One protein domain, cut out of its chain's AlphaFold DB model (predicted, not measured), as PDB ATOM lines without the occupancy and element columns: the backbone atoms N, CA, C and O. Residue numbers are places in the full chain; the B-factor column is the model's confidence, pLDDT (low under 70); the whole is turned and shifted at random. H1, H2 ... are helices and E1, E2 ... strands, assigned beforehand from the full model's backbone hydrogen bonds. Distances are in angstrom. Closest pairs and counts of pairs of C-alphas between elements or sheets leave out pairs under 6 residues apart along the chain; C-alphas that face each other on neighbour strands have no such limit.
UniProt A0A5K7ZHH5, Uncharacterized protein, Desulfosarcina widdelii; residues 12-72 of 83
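What this domain is: This is residues 12 to 72 of the 83 residues of an uncharacterized protein of Desulfosarcina widdelii (UniProt A0A5K7ZHH5). One long helix, H2, is met near its middle by the start of a short helix, H1, which stands about perpendicular to it, roughly as a T. A very small ladder of two strands, E1 and E2, lies beside H1, and the long link of residues 53 to 67 folds back from the end of H2 to E2. The printed part has 61 residues with two named helices and two named strands, in the order H1, E1, H2, E2; the sheet, E1 - E2, is antiparallel, and the class is mostly helix. The whole is compact, with a radius of gyration of the C-alphas of 10.8 A and spans of 31 by 22 by 20 A.

How they stand to each other: Start at H1, residues 12 to 21, and compare it with H2, residues 34 to 52. They touch, H2 with residues 37 to 44 alone, and their lines are about perpendicular at 89 degrees; the closest C-alphas, of Gln 12 and Gln 40, are 5.0 A apart. Next find E1, residues 25 to 27: its closest C-alpha pair with H1 is Arg 25 and Phe 19, 5.4 A apart. E2, residues 68 to 70, is its antiparallel neighbour, with 160 degrees between their directions; N 26 and O 69 are within hydrogen-bond range at 2.9 A, as are N 69 and O 26 at 2.8 A. H1 and E2 are only just apart, their closest C-alphas 8.0 A from each other. In H1 and H2 every O i to N i+4 pair is within hydrogen-bond range.

Where its parts are: Find C-alpha 12 at (-13.067, -34.231, -39.129); from there H1 runs 14.6 A to C-alpha 21. E1 measures 6.6 A. Look for H2 from C-alpha 34 at (-4.722, -23.520, -41.492), 26.3 A to C-alpha 52. E2 measures 6.4 A and ends at C-alpha 70, (-1.087, -36.489, -48.182).

The domain as a whole: The C-alphas farthest apart are those of Ser 29 and Asp 53, 30.7 A. The printed part has no cut; the link from H2 to E2 is long, with 15 residues. The mean pLDDT of the printed part is 81.7; look for values under 70 at residue 12 and residues 29 to 32.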
ATOM      1  N   GLN A  12     -13.956 -33.195 -38.585       69.25
ATOM      2  CA  GLN A  12     -13.067 -34.231 -39.129       69.25
ATOM      3  C   GLN A  12     -13.516 -34.819 -40.488       69.25
ATOM      4  O   GLN A  12     -12.680 -35.115 -41.335       69.25
ATOM      5  N   TRP A  13     -14.816 -34.996 -40.717       75.62
ATOM      6  CA  TRP A  13     -15.382 -35.525 -41.962       75.62
ATOM      7  C   TRP A  13     -15.389 -34.492 -43.092       75.62
ATOM      8  O   TRP A  13     -15.298 -34.880 -44.254       75.62
ATOM      9  N   ILE A  14     -15.441 -33.195 -42.765       77.00
ATOM     10  CA  ILE A  14     -15.236 -32.117 -43.746       77.00
ATOM     11  C   ILE A  14     -13.821 -32.229 -44.319       77.00
ATOM     12  O   ILE A  14     -13.638 -32.227 -45.534       77.00
ATOM     13  N   LEU A  15     -12.830 -32.443 -43.450       81.25
ATOM     14  CA  LEU A  15     -11.450 -32.655 -43.873       81.25
ATOM     15  C   LEU A  15     -11.292 -33.919 -44.735       81.25
ATOM     16  O   LEU A  15     -10.593 -33.896 -45.745       81.25
ATOM     17  N   LEU A  16     -11.974 -35.012 -44.372       82.19
ATOM     18  CA  LEU A  16     -11.976 -36.245 -45.166       82.19
ATOM     19  C   LEU A  16     -12.557 -36.021 -46.572       82.19
ATOM     20  O   LEU A  16     -12.020 -36.541 -47.547       82.19
ATOM     21  N   TYR A  17     -13.623 -35.224 -46.681       78.94
ATOM     22  CA  TYR A  17     -14.192 -34.825 -47.967       78.94
ATOM     23  C   TYR A  17     -13.213 -33.974 -48.788       78.94
ATOM     24  O   TYR A  17     -13.082 -34.194 -49.991       78.94
ATOM     25  N   GLY A  18     -12.476 -33.060 -48.146       80.81
ATOM     26  CA  GLY A  18     -11.392 -32.304 -48.781       80.81
ATOM     27  C   GLY A  18     -10.333 -33.219 -49.401       80.81
ATOM     28  O   GLY A  18     -10.039 -33.096 -50.591       80.81
ATOM     29  N   PHE A  19      -9.860 -34.212 -48.639       83.06
ATOM     30  CA  PHE A  19      -8.950 -35.235 -49.159       83.06
ATOM     31  C   PHE A  19      -9.557 -36.007 -50.335       83.06
ATOM     32  O   PHE A  19      -8.873 -36.209 -51.332       83.06
ATOM     33  N   ALA A  20     -10.824 -36.424 -50.263       82.62
ATOM     34  CA  ALA A  20     -11.474 -37.144 -51.361       82.62
ATOM     35  C   ALA A  20     -11.533 -36.304 -52.647       82.62
ATOM     36  O   ALA A  20     -11.132 -36.758 -53.718       82.62
ATOM     37  N   LYS A  21     -11.961 -35.040 -52.532       79.94
ATOM     38  CA  LYS A  21     -12.079 -34.103 -53.659       79.94
ATOM     39  C   LYS A  21     -10.734 -33.850 -54.347       79.94
ATOM     40  O   LYS A  21     -10.685 -33.689 -55.563       79.94
ATOM     41  N   GLN A  22      -9.650 -33.834 -53.578       80.88
ATOM     42  CA  GLN A  22      -8.285 -33.622 -54.064       80.88
ATOM     43  C   GLN A  22      -7.481 -34.933 -54.207       80.88
ATOM     44  O   GLN A  22      -6.249 -34.919 -54.209       80.88
ATOM     45  N   LYS A  23      -8.152 -36.088 -54.338       79.12
ATOM     46  CA  LYS A  23      -7.523 -37.404 -54.594       79.12
ATOM     47  C   LYS A  23      -6.425 -37.783 -53.588       79.12
ATOM     48  O   LYS A  23      -5.379 -38.322 -53.944       79.12
ATOM     49  N   GLY A  24      -6.673 -37.504 -52.316       82.06
ATOM     50  CA  GLY A  24      -5.775 -37.791 -51.201       82.06
ATOM     51  C   GLY A  24      -4.768 -36.684 -50.898       82.06
ATOM     52  O   GLY A  24      -3.921 -36.895 -50.034       82.06
ATOM     53  N   ARG A  25      -4.851 -35.520 -51.548       84.75
ATOM     54  CA  ARG A  25      -4.068 -34.326 -51.194       84.75
ATOM     55  C   ARG A  25      -4.930 -33.318 -50.439       84.75
ATOM     56  O   ARG A  25      -6.149 -33.367 -50.526       84.75
ATOM     57  N   LEU A  26      -4.307 -32.457 -49.650       85.06
ATOM     58  CA  LEU A  26      -4.980 -31.320 -49.036       85.06
ATOM     59  C   LEU A  26      -3.994 -30.163 -48.895       85.06
ATOM     60  O   LEU A  26      -3.103 -30.201 -48.044       85.06
ATOM     61  N   ASP A  27      -4.154 -29.156 -49.738       81.75
ATOM     62  CA  ASP A  27      -3.350 -27.938 -49.767       81.75
ATOM     63  C   ASP A  27      -4.070 -26.742 -49.114       81.75
ATOM     64  O   ASP A  27      -5.262 -26.790 -48.793       81.75
ATOM     65  N   TRP A  28      -3.344 -25.634 -48.934       71.25
ATOM     66  CA  TRP A  28      -3.914 -24.382 -48.412       71.25
ATOM     67  C   TRP A  28      -4.870 -23.678 -49.383       71.25
ATOM     68  O   TRP A  28      -5.543 -22.740 -48.974       71.25
ATOM     69  N   SER A  29      -4.950 -24.116 -50.646       66.19
ATOM     70  CA  SER A  29      -5.961 -23.622 -51.592       66.19
ATOM     71  C   SER A  29      -7.370 -24.124 -51.257       66.19
ATOM     72  O   SER A  29      -8.347 -23.667 -51.853       66.19
ATOM     73  N   SER A  30      -7.487 -25.072 -50.330       63.38
ATOM     74  CA  SER A  30      -8.763 -25.483 -49.760       63.38
ATOM     75  C   SER A  30      -9.407 -24.317 -48.995       63.38
ATOM     76  O   SER A  30      -8.713 -23.575 -48.311       63.38
ATOM     77  N   ASP A  31     -10.739 -24.211 -49.016       66.81
ATOM     78  CA  ASP A  31     -11.565 -23.243 -48.251       66.81
ATOM     79  C   ASP A  31     -11.457 -23.391 -46.705       66.81
ATOM     80  O   ASP A  31     -12.343 -23.002 -45.943       66.81
ATOM     81  N   HIS A  32     -10.388 -24.014 -46.206       68.44
ATOM     82  CA  HIS A  32     -10.196 -24.373 -44.812       68.44
ATOM     83  C   HIS A  32      -9.027 -23.594 -44.198       68.44
ATOM     84  O   HIS A  32      -7.900 -23.691 -44.685       68.44
ATOM     85  N   PRO A  33      -9.250 -22.859 -43.092       72.31
ATOM     86  CA  PRO A  33      -8.190 -22.104 -42.446       72.31
ATOM     87  C   PRO A  33      -7.116 -23.031 -41.837       72.31
ATOM     88  O   PRO A  33      -7.452 -24.093 -41.292       72.31
ATOM     89  N   PRO A  34      -5.827 -22.632 -41.849       72.12
ATOM     90  CA  PRO A  34      -4.722 -23.520 -41.492       72.12
ATOM     91  C   PRO A  34      -4.781 -24.169 -40.111       72.12
ATOM     92  O   PRO A  34      -4.532 -25.366 -39.952       72.12
ATOM     93  N   GLU A  35      -5.152 -23.394 -39.095       73.75
ATOM     94  CA  GLU A  35      -5.229 -23.867 -37.710       73.75
ATOM     95  C   GLU A  35      -6.318 -24.933 -37.518       73.75
ATOM     96  O   GLU A  35      -6.163 -25.876 -36.734       73.75
ATOM     97  N   GLN A  36      -7.415 -24.808 -38.266       76.06
ATOM     98  CA  GLN A  36      -8.524 -25.754 -38.242       76.06
ATOM     99  C   GLN A  36      -8.121 -27.072 -38.907       76.06
ATOM    100  O   GLN A  36      -8.380 -28.137 -38.343       76.06
ATOM    101  N   VAL A  37      -7.403 -27.005 -40.033       77.56
ATOM    102  CA  VAL A  37      -6.867 -28.175 -40.745       77.56
ATOM    103  C   VAL A  37      -5.953 -29.005 -39.842       77.56
ATOM    104  O   VAL A  37      -6.106 -30.223 -39.781       77.56
ATOM    105  N   VAL A  38      -5.051 -28.377 -39.081       79.88
ATOM    106  CA  VAL A  38      -4.122 -29.099 -38.188       79.88
ATOM    107  C   VAL A  38      -4.873 -29.868 -37.092       79.88
ATOM    108  O   VAL A  38      -4.627 -31.060 -36.883       79.88
ATOM    109  N   LYS A  39      -5.831 -29.222 -36.411       81.31
ATOM    110  CA  LYS A  39      -6.640 -29.883 -35.368       81.31
ATOM    111  C   LYS A  39      -7.533 -30.981 -35.945       81.31
ATOM    112  O   LYS A  39      -7.626 -32.072 -35.375       81.31
ATOM    113  N   GLN A  40      -8.178 -30.712 -37.078       82.75
ATOM    114  CA  GLN A  40      -9.024 -31.686 -37.761       82.75
ATOM    115  C   GLN A  40      -8.209 -32.889 -38.243       82.75
ATOM    116  O   GLN A  40      -8.669 -34.013 -38.055       82.75
ATOM    117  N   LYS A  41      -6.986 -32.682 -38.758       86.25
ATOM    118  CA  LYS A  41      -6.062 -33.749 -39.178       86.25
ATOM    119  C   LYS A  41      -5.780 -34.692 -38.023       86.25
ATOM    120  O   LYS A  41      -5.920 -35.898 -38.178       86.25
ATOM    121  N   GLN A  42      -5.419 -34.164 -36.853       85.38
ATOM    122  CA  GLN A  42      -5.111 -34.999 -35.690       85.38
ATOM    123  C   GLN A  42      -6.311 -35.869 -35.286       85.38
ATOM    124  O   GLN A  42      -6.172 -37.075 -35.062       85.38
ATOM    125  N   GLY A  43      -7.498 -35.260 -35.219       86.12
ATOM    126  CA  GLY A  43      -8.735 -35.968 -34.904       86.12
ATOM    127  C   GLY A  43      -9.088 -37.023 -35.953       86.12
ATOM    128  O   GLY A  43      -9.409 -38.158 -35.600       86.12
ATOM    129  N   LEU A  44      -8.968 -36.665 -37.230       86.31
ATOM    130  CA  LEU A  44      -9.238 -37.548 -38.354       86.31
ATOM    131  C   LEU A  44      -8.260 -38.728 -38.383       86.31
ATOM    132  O   LEU A  44      -8.704 -39.871 -38.447       86.31
ATOM    133  N   SER A  45      -6.956 -38.484 -38.227       87.62
ATOM    134  CA  SER A  45      -5.938 -39.536 -38.148       87.62
ATOM    135  C   SER A  45      -6.224 -40.523 -37.023       87.62
ATOM    136  O   SER A  45      -6.133 -41.729 -37.235       87.62
ATOM    137  N   LYS A  46      -6.618 -40.045 -35.834       86.06
ATOM    138  CA  LYS A  46      -6.973 -40.923 -34.708       86.06
ATOM    139  C   LYS A  46      -8.198 -41.786 -35.018       86.06
ATOM    140  O   LYS A  46      -8.198 -42.977 -34.706       86.06
ATOM    141  N   SER A  47      -9.226 -41.196 -35.624       85.81
ATOM    142  CA  SER A  47     -10.448 -41.906 -36.017       85.81
ATOM    143  C   SER A  47     -10.167 -42.960 -37.091       85.81
ATOM    144  O   SER A  47     -10.592 -44.101 -36.939       85.81
ATOM    145  N   LEU A  48      -9.397 -42.609 -38.123       85.25
ATOM    146  CA  LEU A  48      -9.018 -43.504 -39.217       85.25
ATOM    147  C   LEU A  48      -8.132 -44.658 -38.742       85.25
ATOM    148  O   LEU A  48      -8.428 -45.802 -39.071       85.25
ATOM    149  N   LYS A  49      -7.110 -44.382 -37.915       88.06
ATOM    150  CA  LYS A  49      -6.285 -45.434 -37.297       88.06
ATOM    151  C   LYS A  49      -7.141 -46.451 -36.561       88.06
ATOM    152  O   LYS A  49      -6.980 -47.643 -36.764       88.06
ATOM    153  N   ARG A  50      -8.061 -45.972 -35.718       84.88
ATOM    154  CA  ARG A  50      -8.927 -46.837 -34.911       84.88
ATOM    155  C   ARG A  50      -9.935 -47.612 -35.757       84.88
ATOM    156  O   ARG A  50     -10.311 -48.712 -35.376       84.88
ATOM    157  N   PHE A  51     -10.425 -47.020 -36.843       84.62
ATOM    158  CA  PHE A  51     -11.425 -47.647 -37.701       84.62
ATOM    159  C   PHE A  51     -10.824 -48.739 -38.594       84.62
ATOM    160  O   PHE A  51     -11.423 -49.799 -38.727       84.62
ATOM    161  N   PHE A  52      -9.649 -48.485 -39.175       83.69
ATOM    162  CA  PHE A  52      -8.964 -49.397 -40.099       83.69
ATOM    163  C   PHE A  52      -7.864 -50.246 -39.444       83.69
ATOM    164  O   PHE A  52      -7.175 -50.972 -40.149       83.69
ATOM    165  N   ASP A  53      -7.691 -50.132 -38.126       85.38
ATOM    166  CA  ASP A  53      -6.651 -50.818 -37.346       85.38
ATOM    167  C   ASP A  53      -5.234 -50.630 -37.927       85.38
ATOM    168  O   ASP A  53      -4.485 -51.569 -38.181       85.38
ATOM    169  N   LEU A  54      -4.877 -49.370 -38.202       85.31
ATOM    170  CA  LEU A  54      -3.595 -49.016 -38.819       85.31
ATOM    171  C   LEU A  54      -2.503 -48.803 -37.766       85.31
ATOM    172  O   LEU A  54      -2.656 -47.985 -36.857       85.31
ATOM    173  N   ASP A  55      -1.349 -49.433 -37.980       84.19
ATOM    174  CA  ASP A  55      -0.139 -49.238 -37.169       84.19
ATOM    175  C   ASP A  55       0.419 -47.798 -37.328       84.19
ATOM    176  O   ASP A  55       0.631 -47.042 -36.370       84.19
ATOM    177  N   GLY A  56       0.517 -47.330 -38.576       84.62
ATOM    178  CA  GLY A  56       1.063 -46.019 -38.948       84.62
ATOM    179  C   GLY A  56       0.052 -44.867 -38.988       84.62
ATOM    180  O   GLY A  56      -1.157 -45.056 -38.871       84.62
ATOM    181  N   SER A  57       0.548 -43.627 -39.131       86.00
ATOM    182  CA  SER A  57      -0.319 -42.466 -39.406       86.00
ATOM    183  C   SER A  57      -0.956 -42.598 -40.796       86.00
ATOM    184  O   SER A  57      -0.219 -42.799 -41.755       86.00
ATOM    185  N   PRO A  58      -2.289 -42.471 -40.933       87.94
ATOM    186  CA  PRO A  58      -2.969 -42.532 -42.228       87.94
ATOM    187  C   PRO A  58      -2.748 -41.283 -43.085       87.94
ATOM    188  O   PRO A  58      -2.938 -41.332 -44.296       87.94
ATOM    189  N   ILE A  59      -2.373 -40.170 -42.454       88.69
ATOM    190  CA  ILE A  59      -2.089 -38.887 -43.096       88.69
ATOM    191  C   ILE A  59      -0.649 -38.521 -42.748       88.69
ATOM    192  O   ILE A  59      -0.290 -38.514 -41.563       88.69
ATOM    193  N   ASP A  60       0.154 -38.225 -43.763       88.56
ATOM    194  CA  ASP A  60       1.545 -37.809 -43.612       88.56
ATOM    195  C   ASP A  60       1.660 -36.399 -43.022       88.56
ATOM    196  O   ASP A  60       0.679 -35.663 -42.851       88.56
ATOM    197  N   ASP A  61       2.874 -36.031 -42.630       87.31
ATOM    198  CA  ASP A  61       3.189 -34.658 -42.253       87.31
ATOM    199  C   ASP A  61       3.161 -33.719 -43.457       87.31
ATOM    200  O   ASP A  61       3.006 -34.146 -44.598       87.31
ATOM    201  N   TRP A  62       3.191 -32.418 -43.176       85.19
ATOM    202  CA  TRP A  62       3.114 -31.403 -44.218       85.19
ATOM    203  C   TRP A  62       4.301 -31.528 -45.175       85.19
ATOM    204  O   TRP A  62       5.454 -31.388 -44.753       85.19
ATOM    205  N   ASP A  63       4.011 -31.743 -46.454       85.88
ATOM    206  CA  ASP A  63       5.004 -31.729 -47.517       85.88
ATOM    207  C   ASP A  63       5.351 -30.273 -47.854       85.88
ATOM    208  O   ASP A  63       4.487 -29.479 -48.230       85.88
ATOM    209  N   LYS A  64       6.620 -29.893 -47.673       84.19
ATOM    210  CA  LYS A  64       7.084 -28.523 -47.936       84.19
ATOM    211  C   LYS A  64       7.275 -28.235 -49.425       84.19
ATOM    212  O   LYS A  64       7.206 -27.066 -49.792       84.19
ATOM    213  N   GLU A  65       7.527 -29.256 -50.240       85.19
ATOM    214  CA  GLU A  65       7.750 -29.123 -51.680       85.19
ATOM    215  C   GLU A  65       6.415 -29.065 -52.428       85.19
ATOM    216  O   GLU A  65       6.192 -28.147 -53.211       85.19
ATOM    217  N   GLU A  66       5.493 -29.986 -52.130       83.00
ATOM    218  CA  GLU A  66       4.146 -29.998 -52.722       83.00
ATOM    219  C   GLU A  66       3.150 -29.082 -51.988       83.00
ATOM    220  O   GLU A  66       2.016 -28.934 -52.441       83.00
ATOM    221  N   GLN A  67       3.543 -28.485 -50.854       86.25
ATOM    222  CA  GLN A  67       2.696 -27.626 -50.013       86.25
ATOM    223  C   GLN A  67       1.329 -28.256 -49.696       86.25
ATOM    224  O   GLN A  67       0.285 -27.607 -49.810       86.25
ATOM    225  N   CYS A  68       1.324 -29.531 -49.298       86.06
ATOM    226  CA  CYS A  68       0.091 -30.241 -48.974       86.06
ATOM    227  C   CYS A  68       0.276 -31.318 -47.899       86.06
ATOM    228  O   CYS A  68       1.376 -31.805 -47.638       86.06
ATOM    229  N   TYR A  69      -0.831 -31.728 -47.280       87.31
ATOM    230  CA  TYR A  69      -0.916 -33.012 -46.593       87.31
ATOM    231  C   TYR A  69      -1.276 -34.108 -47.590       87.31
ATOM    232  O   TYR A  69      -2.095 -33.892 -48.486       87.31
ATOM    233  N   ARG A  70      -0.743 -35.314 -47.378       86.81
ATOM    234  CA  ARG A  70      -1.087 -36.489 -48.182       86.81
ATOM    235  C   ARG A  70      -1.686 -37.599 -47.321       86.81
ATOM    236  O   ARG A  70      -1.143 -37.975 -46.286       86.81
ATOM    237  N   CYS A  71      -2.823 -38.127 -47.760       86.94
ATOM    238  CA  CYS A  71      -3.402 -39.365 -47.256       86.94
ATOM    239  C   CYS A  71      -2.653 -40.558 -47.867       86.94
ATOM    240  O   CYS A  71      -2.429 -40.604 -49.077       86.94
ATOM    241  N   ARG A  72      -2.307 -41.555 -47.048       83.94
ATOM    242  CA  ARG A  72      -1.594 -42.767 -47.494       83.94
ATOM    243  C   ARG A  72      -2.460 -43.738 -48.286       83.94
ATOM    244  O   ARG A  72      -1.938 -44.646 -48.926       83.94
TER     245      ARG A  72